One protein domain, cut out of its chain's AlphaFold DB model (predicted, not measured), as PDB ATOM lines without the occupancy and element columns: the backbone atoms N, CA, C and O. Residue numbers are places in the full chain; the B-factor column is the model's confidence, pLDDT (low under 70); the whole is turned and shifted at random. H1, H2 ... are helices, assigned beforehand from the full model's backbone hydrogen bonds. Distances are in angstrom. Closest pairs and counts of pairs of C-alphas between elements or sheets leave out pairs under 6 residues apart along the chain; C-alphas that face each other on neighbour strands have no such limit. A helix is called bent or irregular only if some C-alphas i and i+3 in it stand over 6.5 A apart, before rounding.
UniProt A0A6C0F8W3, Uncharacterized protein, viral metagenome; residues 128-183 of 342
ATOM      1  N   SER A 128     122.554 138.592 212.724       91.94
ATOM      2  CA  SER A 128     121.781 137.382 212.459       91.94
ATOM      3  C   SER A 128     121.362 137.340 210.988       91.94
ATOM      4  O   SER A 128     121.076 138.370 210.375       91.94
ATOM      5  N   TRP A 129     121.276 136.137 210.424       87.38
ATOM      6  CA  TRP A 129     120.804 135.902 209.055       87.38
ATOM      7  C   TRP A 129     119.427 136.543 208.783       87.38
ATOM      8  O   TRP A 129     119.158 136.991 207.671       87.38
ATOM      9  N   ILE A 130     118.587 136.681 209.817       88.75
ATOM     10  CA  ILE A 130     117.300 137.390 209.753       88.75
ATOM     11  C   ILE A 130     117.506 138.874 209.419       88.75
ATOM     12  O   ILE A 130     116.781 139.427 208.596       88.75
ATOM     13  N   THR A 131     118.517 139.527 210.001       89.19
ATOM     14  CA  THR A 131     118.826 140.930 209.702       89.19
ATOM     15  C   THR A 131     119.335 141.090 208.276       89.19
ATOM     16  O   THR A 131     118.963 142.054 207.614       89.19
ATOM     17  N   TRP A 132     120.115 140.136 207.762       90.81
ATOM     18  CA  TRP A 132     120.516 140.132 206.352       90.81
ATOM     19  C   TRP A 132     119.310 140.045 205.413       90.81
ATOM     20  O   TRP A 132     119.240 140.806 204.450       90.81
ATOM     21  N   ILE A 133     118.319 139.207 205.726       93.50
ATOM     22  CA  ILE A 133     117.065 139.136 204.961       93.50
ATOM     23  C   ILE A 133     116.310 140.471 205.009       93.50
ATOM     24  O   ILE A 133     115.875 140.961 203.970       93.50
ATOM     25  N   VAL A 134     116.197 141.101 206.183       93.38
ATOM     26  CA  VAL A 134     115.540 142.415 206.319       93.38
ATOM     27  C   VAL A 134     116.290 143.495 205.538       93.38
ATOM     28  O   VAL A 134     115.656 144.274 204.831       93.38
ATOM     29  N   ILE A 135     117.625 143.518 205.598       93.50
ATOM     30  CA  ILE A 135     118.466 144.441 204.820       93.50
ATOM     31  C   ILE A 135     118.215 144.247 203.326       93.50
ATOM     32  O   ILE A 135     117.995 145.228 202.625       93.50
ATOM     33  N   VAL A 136     118.190 143.003 202.839       93.19
ATOM     34  CA  VAL A 136     117.928 142.700 201.424       93.19
ATOM     35  C   VAL A 136     116.523 143.137 201.012       93.19
ATOM     36  O   VAL A 136     116.373 143.729 199.949       93.19
ATOM     37  N   ILE A 137     115.504 142.916 201.847       94.44
ATOM     38  CA  ILE A 137     114.132 143.371 201.575       94.44
ATOM     39  C   ILE A 137     114.079 144.902 201.507       94.44
ATOM     40  O   ILE A 137     113.525 145.457 200.560       94.44
ATOM     41  N   VAL A 138     114.699 145.597 202.463       94.62
ATOM     42  CA  VAL A 138     114.768 147.065 202.481       94.62
ATOM     43  C   VAL A 138     115.511 147.580 201.244       94.62
ATOM     44  O   VAL A 138     114.991 148.443 200.543       94.62
ATOM     45  N   LEU A 139     116.670 147.007 200.907       92.94
ATOM     46  CA  LEU A 139     117.413 147.346 199.691       92.94
ATOM     47  C   LEU A 139     116.632 147.021 198.417       92.94
ATOM     48  O   LEU A 139     116.785 147.741 197.440       92.94
ATOM     49  N   ALA A 140     115.789 145.989 198.406       92.62
ATOM     50  CA  ALA A 140     114.932 145.678 197.270       92.62
ATOM     51  C   ALA A 140     113.811 146.713 197.110       92.62
ATOM     52  O   ALA A 140     113.546 147.124 195.989       92.62
ATOM     53  N   PHE A 141     113.199 147.199 198.195       93.31
ATOM     54  CA  PHE A 141     112.190 148.267 198.128       93.31
ATOM     55  C   PHE A 141     112.793 149.626 197.753       93.31
ATOM     56  O   PHE A 141     112.247 150.331 196.902       93.31
ATOM     57  N   LEU A 142     113.939 149.983 198.342       92.62
ATOM     58  CA  LEU A 142     114.675 151.191 197.961       92.62
ATOM     59  C   LEU A 142     115.176 151.065 196.520       92.62
ATOM     60  O   LEU A 142     114.979 151.960 195.704       92.62
ATOM     61  N   GLY A 143     115.757 149.916 196.191       92.25
ATOM     62  CA  GLY A 143     116.247 149.581 194.867       92.25
ATOM     63  C   GLY A 143     115.143 149.633 193.825       92.25
ATOM     64  O   GLY A 143     115.352 150.249 192.798       92.25
ATOM     65  N   PHE A 144     113.955 149.090 194.094       86.19
ATOM     66  CA  PHE A 144     112.818 149.118 193.172       86.19
ATOM     67  C   PHE A 144     112.370 150.549 192.854       86.19
ATOM     68  O   PHE A 144     112.103 150.858 191.694       86.19
ATOM     69  N   ASN A 145     112.381 151.443 193.851       86.19
ATOM     70  CA  ASN A 145     112.095 152.861 193.637       86.19
ATOM     71  C   ASN A 145     113.138 153.523 192.731       86.19
ATOM     72  O   ASN A 145     112.759 154.142 191.744       86.19
ATOM     73  N   ILE A 146     114.436 153.367 193.013       89.56
ATOM     74  CA  ILE A 146     115.503 153.938 192.170       89.56
ATOM     75  C   ILE A 146     115.484 153.298 190.771       89.56
ATOM     76  O   ILE A 146     115.543 153.987 189.756       89.56
ATOM     77  N   PHE A 147     115.338 151.980 190.704       81.81
ATOM     78  CA  PHE A 147     115.372 151.184 189.482       81.81
ATOM     79  C   PHE A 147     114.221 151.526 188.530       81.81
ATOM     80  O   PHE A 147     114.426 151.530 187.319       81.81
ATOM     81  N   MET A 148     113.047 151.899 189.051       82.69
ATOM     82  CA  MET A 148     111.939 152.405 188.235       82.69
ATOM     83  C   MET A 148     112.315 153.696 187.485       82.69
ATOM     84  O   MET A 148     111.981 153.836 186.307       82.69
ATOM     85  N   TYR A 149     113.064 154.606 188.117       82.94
ATOM     86  CA  TYR A 149     113.549 155.828 187.463       82.94
ATOM     87  C   TYR A 149     114.656 155.543 186.438       82.94
ATOM     88  O   TYR A 149     114.688 156.176 185.382       82.94
ATOM     89  N   LEU A 150     115.524 154.554 186.690       79.75
ATOM     90  CA  LEU A 150     116.536 154.127 185.710       79.75
ATOM     91  C   LEU A 150     115.916 153.385 184.517       79.75
ATOM     92  O   LEU A 150     116.391 153.508 183.388       79.75
ATOM     93  N   ALA A 151     114.828 152.643 184.724       74.06
ATOM     94  CA  ALA A 151     114.123 151.968 183.637       74.06
ATOM     95  C   ALA A 151     113.606 152.975 182.594       74.06
ATOM     96  O   ALA A 151     113.672 152.716 181.391       74.06
ATOM     97  N   GLN A 152     113.179 154.165 183.031       73.25
ATOM     98  CA  GLN A 152     112.723 155.230 182.136       73.25
ATOM     99  C   GLN A 152     113.863 155.852 181.307       73.25
ATOM    100  O   GLN A 152     113.632 156.283 180.178       73.25
ATOM    101  N   THR A 153     115.105 155.838 181.801       69.31
ATOM    102  CA  THR A 153     116.294 156.317 181.065       69.31
ATOM    103  C   THR A 153     116.974 155.220 180.231       69.31
ATOM    104  O   THR A 153     117.874 155.494 179.433       69.31
ATOM    105  N   THR A 154     116.497 153.974 180.332       70.62
ATOM    106  CA  THR A 154     117.086 152.806 179.655       70.62
ATOM    107  C   THR A 154     116.916 152.831 178.129       70.62
ATOM    108  O   THR A 154     117.625 152.120 177.423       70.62
ATOM    109  N   GLN A 155     116.064 153.696 177.567       66.25
ATOM    110  CA  GLN A 155     115.943 153.844 176.107       66.25
ATOM    111  C   GLN A 155     117.249 154.324 175.442       66.25
ATOM    112  O   GLN A 155     117.606 153.830 174.375       66.25
ATOM    113  N   VAL A 156     118.015 155.207 176.094       65.50
ATOM    114  CA  VAL A 156     119.363 155.619 175.640       65.50
ATOM    115  C   VAL A 156     120.399 154.548 175.986       65.50
ATOM    116  O   VAL A 156     121.326 154.271 175.223       65.50
ATOM    117  N   PHE A 157     120.197 153.892 177.128       62.31
ATOM    118  CA  PHE A 157     121.066 152.828 177.601       62.31
ATOM    119  C   PHE A 157     121.016 151.595 176.700       62.31
ATOM    120  O   PHE A 157     122.026 150.921 176.592       62.31
ATOM    121  N   SER A 158     119.916 151.329 175.986       63.41
ATOM    122  CA  SER A 158     119.807 150.191 175.064       63.41
ATOM    123  C   SER A 158     120.897 150.202 173.992       63.41
ATOM    124  O   SER A 158     121.427 149.146 173.678       63.41
ATOM    125  N   ASN A 159     121.295 151.365 173.470       66.31
ATOM    126  CA  ASN A 159     122.317 151.441 172.418       66.31
ATOM    127  C   ASN A 159     123.737 151.197 172.964       66.31
ATOM    128  O   ASN A 159     124.546 150.524 172.326       66.31
ATOM    129  N   ILE A 160     124.025 151.680 174.175       70.06
ATOM    130  CA  ILE A 160     125.304 151.459 174.877       70.06
ATOM    131  C   ILE A 160     125.377 150.021 175.403       70.06
ATOM    132  O   ILE A 160     126.398 149.345 175.280       70.06
ATOM    133  N   LEU A 161     124.262 149.526 175.930       71.69
ATOM    134  CA  LEU A 161     124.093 148.177 176.431       71.69
ATOM    135  C   LEU A 161     124.107 147.168 175.284       71.69
ATOM    136  O   LEU A 161     124.669 146.107 175.465       71.69
ATOM    137  N   SER A 162     123.602 147.469 174.087       69.56
ATOM    138  CA  SER A 162     123.797 146.603 172.914       69.56
ATOM    139  C   SER A 162     125.272 146.506 172.515       69.56
ATOM    140  O   SER A 162     125.729 145.420 172.165       69.56
ATOM    141  N   GLY A 163     126.039 147.598 172.619       75.31
ATOM    142  CA  GLY A 163     127.489 147.582 172.401       75.31
ATOM    143  C   GLY A 163     128.233 146.750 173.449       75.31
ATOM    144  O   GLY A 163     129.039 145.887 173.097       75.31
ATOM    145  N   ILE A 164     127.908 146.945 174.732       72.25
ATOM    146  CA  ILE A 164     128.508 146.184 175.835       72.25
ATOM    147  C   ILE A 164     128.065 144.710 175.780       72.25
ATOM    148  O   ILE A 164     128.906 143.822 175.826       72.25
ATOM    149  N   LEU A 165     126.774 144.427 175.583       64.56
ATOM    150  CA  LEU A 165     126.203 143.081 175.486       64.56
ATOM    151  C   LEU A 165     126.651 142.367 174.218       64.56
ATOM    152  O   LEU A 165     126.763 141.152 174.238       64.56
ATOM    153  N   GLY A 166     126.949 143.076 173.130       71.50
ATOM    154  CA  GLY A 166     127.581 142.493 171.945       71.50
ATOM    155  C   GLY A 166     129.003 142.011 172.241       71.50
ATOM    156  O   GLY A 166     129.408 140.939 171.789       71.50
ATOM    157  N   LEU A 167     129.735 142.762 173.067       65.69
ATOM    158  CA  LEU A 167     131.053 142.390 173.585       65.69
ATOM    159  C   LEU A 167     130.957 141.217 174.573       65.69
ATOM    160  O   LEU A 167     131.706 140.253 174.439       65.69
ATOM    161  N   PHE A 168     129.981 141.234 175.485       65.81
ATOM    162  CA  PHE A 168     129.697 140.117 176.391       65.81
ATOM    163  C   PHE A 168     129.195 138.876 175.638       65.81
ATOM    164  O   PHE A 168     129.643 137.779 175.933       65.81
ATOM    165  N   ASN A 169     128.355 138.998 174.613       60.25
ATOM    166  CA  ASN A 169     127.928 137.870 173.781       60.25
ATOM    167  C   ASN A 169     129.075 137.328 172.924       60.25
ATOM    168  O   ASN A 169     129.108 136.137 172.649       60.25
ATOM    169  N   LYS A 170     130.060 138.138 172.523       65.38
ATOM    170  CA  LYS A 170     131.277 137.602 171.894       65.38
ATOM    171  C   LYS A 170     132.207 136.919 172.895       65.38
ATOM    172  O   LYS A 170     132.816 135.912 172.549       65.38
ATOM    173  N   LEU A 171     132.307 137.446 174.113       65.62
ATOM    174  CA  LEU A 171     133.201 136.932 175.154       65.62
ATOM    175  C   LEU A 171     132.615 135.716 175.898       65.62
ATOM    176  O   LEU A 171     133.353 134.844 176.342       65.62
ATOM    177  N   PHE A 172     131.287 135.626 175.984       62.62
ATOM    178  CA  PHE A 172     130.550 134.614 176.737       62.62
ATOM    179  C   PHE A 172     129.527 133.833 175.896       62.62
ATOM    180  O   PHE A 172     128.989 132.847 176.386       62.62
ATOM    181  N   GLY A 173     129.240 134.192 174.642       54.34
ATOM    182  CA  GLY A 173     128.103 133.641 173.879       54.34
ATOM    183  C   GLY A 173     128.174 132.159 173.534       54.34
ATOM    184  O   GLY A 173     127.132 131.554 173.300       54.34
ATOM    185  N   ASN A 174     129.350 131.534 173.592       54.47
ATOM    186  CA  ASN A 174     129.451 130.081 173.411       54.47
ATOM    187  C   ASN A 174     129.363 129.293 174.730       54.47
ATOM    188  O   ASN A 174     129.117 128.089 174.697       54.47
ATOM    189  N   THR A 175     129.484 129.963 175.881       52.03
ATOM    190  CA  THR A 175     129.528 129.311 177.203       52.03
ATOM    191  C   THR A 175     128.344 129.721 178.083       52.03
ATOM    192  O   THR A 175     127.692 128.865 178.670       52.03
ATOM    193  N   ALA A 176     127.968 131.000 178.116       48.09
ATOM    194  CA  ALA A 176     126.898 131.522 178.965       48.09
ATOM    195  C   ALA A 176     125.487 131.129 178.508       48.09
ATOM    196  O   ALA A 176     124.625 130.929 179.356       48.09
ATOM    197  N   VAL A 177     125.229 130.942 177.208       47.59
ATOM    198  CA  VAL A 177     123.878 130.570 176.734       47.59
ATOM    199  C   VAL A 177     123.498 129.144 177.157       47.59
ATOM    200  O   VAL A 177     122.343 128.892 177.494       47.59
ATOM    201  N   LYS A 178     124.470 128.222 177.251       46.22
ATOM    202  CA  LYS A 178     124.238 126.882 177.826       46.22
ATOM    203  C   LYS A 178     124.124 126.923 179.351       46.22
ATOM    204  O   LYS A 178     123.322 126.191 179.924       46.22
ATOM    205  N   THR A 179     124.833 127.844 180.001       46.28
ATOM    206  CA  THR A 179     124.748 128.029 181.452       46.28
ATOM    207  C   THR A 179     123.439 128.691 181.887       46.28
ATOM    208  O   THR A 179     122.966 128.384 182.974       46.28
ATOM    209  N   ILE A 180     122.764 129.503 181.060       47.28
ATOM    210  CA  ILE A 180     121.442 130.075 181.401       47.28
ATOM    211  C   ILE A 180     120.350 128.989 181.483       47.28
ATOM    212  O   ILE A 180     119.476 129.075 182.351       47.28
ATOM    213  N   GLN A 181     120.435 127.920 180.679       45.34
ATOM    214  CA  GLN A 181     119.531 126.768 180.827       45.34
ATOM    215  C   GLN A 181     119.799 125.948 182.100       45.34
ATOM    216  O   GLN A 181     118.865 125.381 182.653       45.34
ATOM    217  N   GLN A 182     121.033 125.926 182.618       42.28
ATOM    218  CA  GLN A 182     121.346 125.283 183.907       42.28
ATOM    219  C   GLN A 182     121.184 126.220 185.122       42.28
ATOM    220  O   GLN A 182     120.986 125.758 186.246       42.28
ATOM    221  N   THR A 183     121.215 127.538 184.916       40.53
ATOM    222  CA  THR A 183     121.150 128.549 185.991       40.53
ATOM    223  C   THR A 183     119.712 128.943 186.338       40.53
ATOM    224  O   THR A 183     119.440 129.355 187.467       40.53
TER     225      THR A 183
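This is residues 128 to 183 of the 342 residues of an uncharacterized protein of viral metagenome (UniProt A0A6C0F8W3). One long helix, H1, curves into an open arch with an empty middle, and a short helix, H2, turns inward at its far foot. The printed part has 56 residues with two named helices, H1 then H2, no named strand, and is all helix. It is extended, with a radius of gyration of the C-alphas of 16.4 A, and flat, spanning 41 by 31 by 14 A.

H1, residues 129 to 172, begins at C-alpha 129 (120.804, 135.902, 209.055). By its hydrogen bonds it was assigned as one helix, but it is bent: C-alphas 152 and 155 are 7.0 A apart. Arm H1a, residues 129 to 152, is 34.1 A long, with a kink of 32 degrees near residue 145; arm H1b, residues 155 to 172, is 24.2 A long, with a kink of 34 degrees near residue 162. H2, residues 176 to 183, ends at C-alpha 183 (121.150, 128.549, 185.991).

H1a and H1b stand at a steep tilt of 59 degrees. H1b and H2 meet only through their tight link; H1a and H2 are apart. O i to N i+4 pairs are within hydrogen-bond range in 18 of 20 for H1a, 12 of 14 for H1b and 2 of 4 for H2.

The printed part has no cut. The C-alphas farthest apart, of Ser 128 and Asn 159, are 42.4 A apart. Residues 167 to 183 are among those with pLDDT under 70.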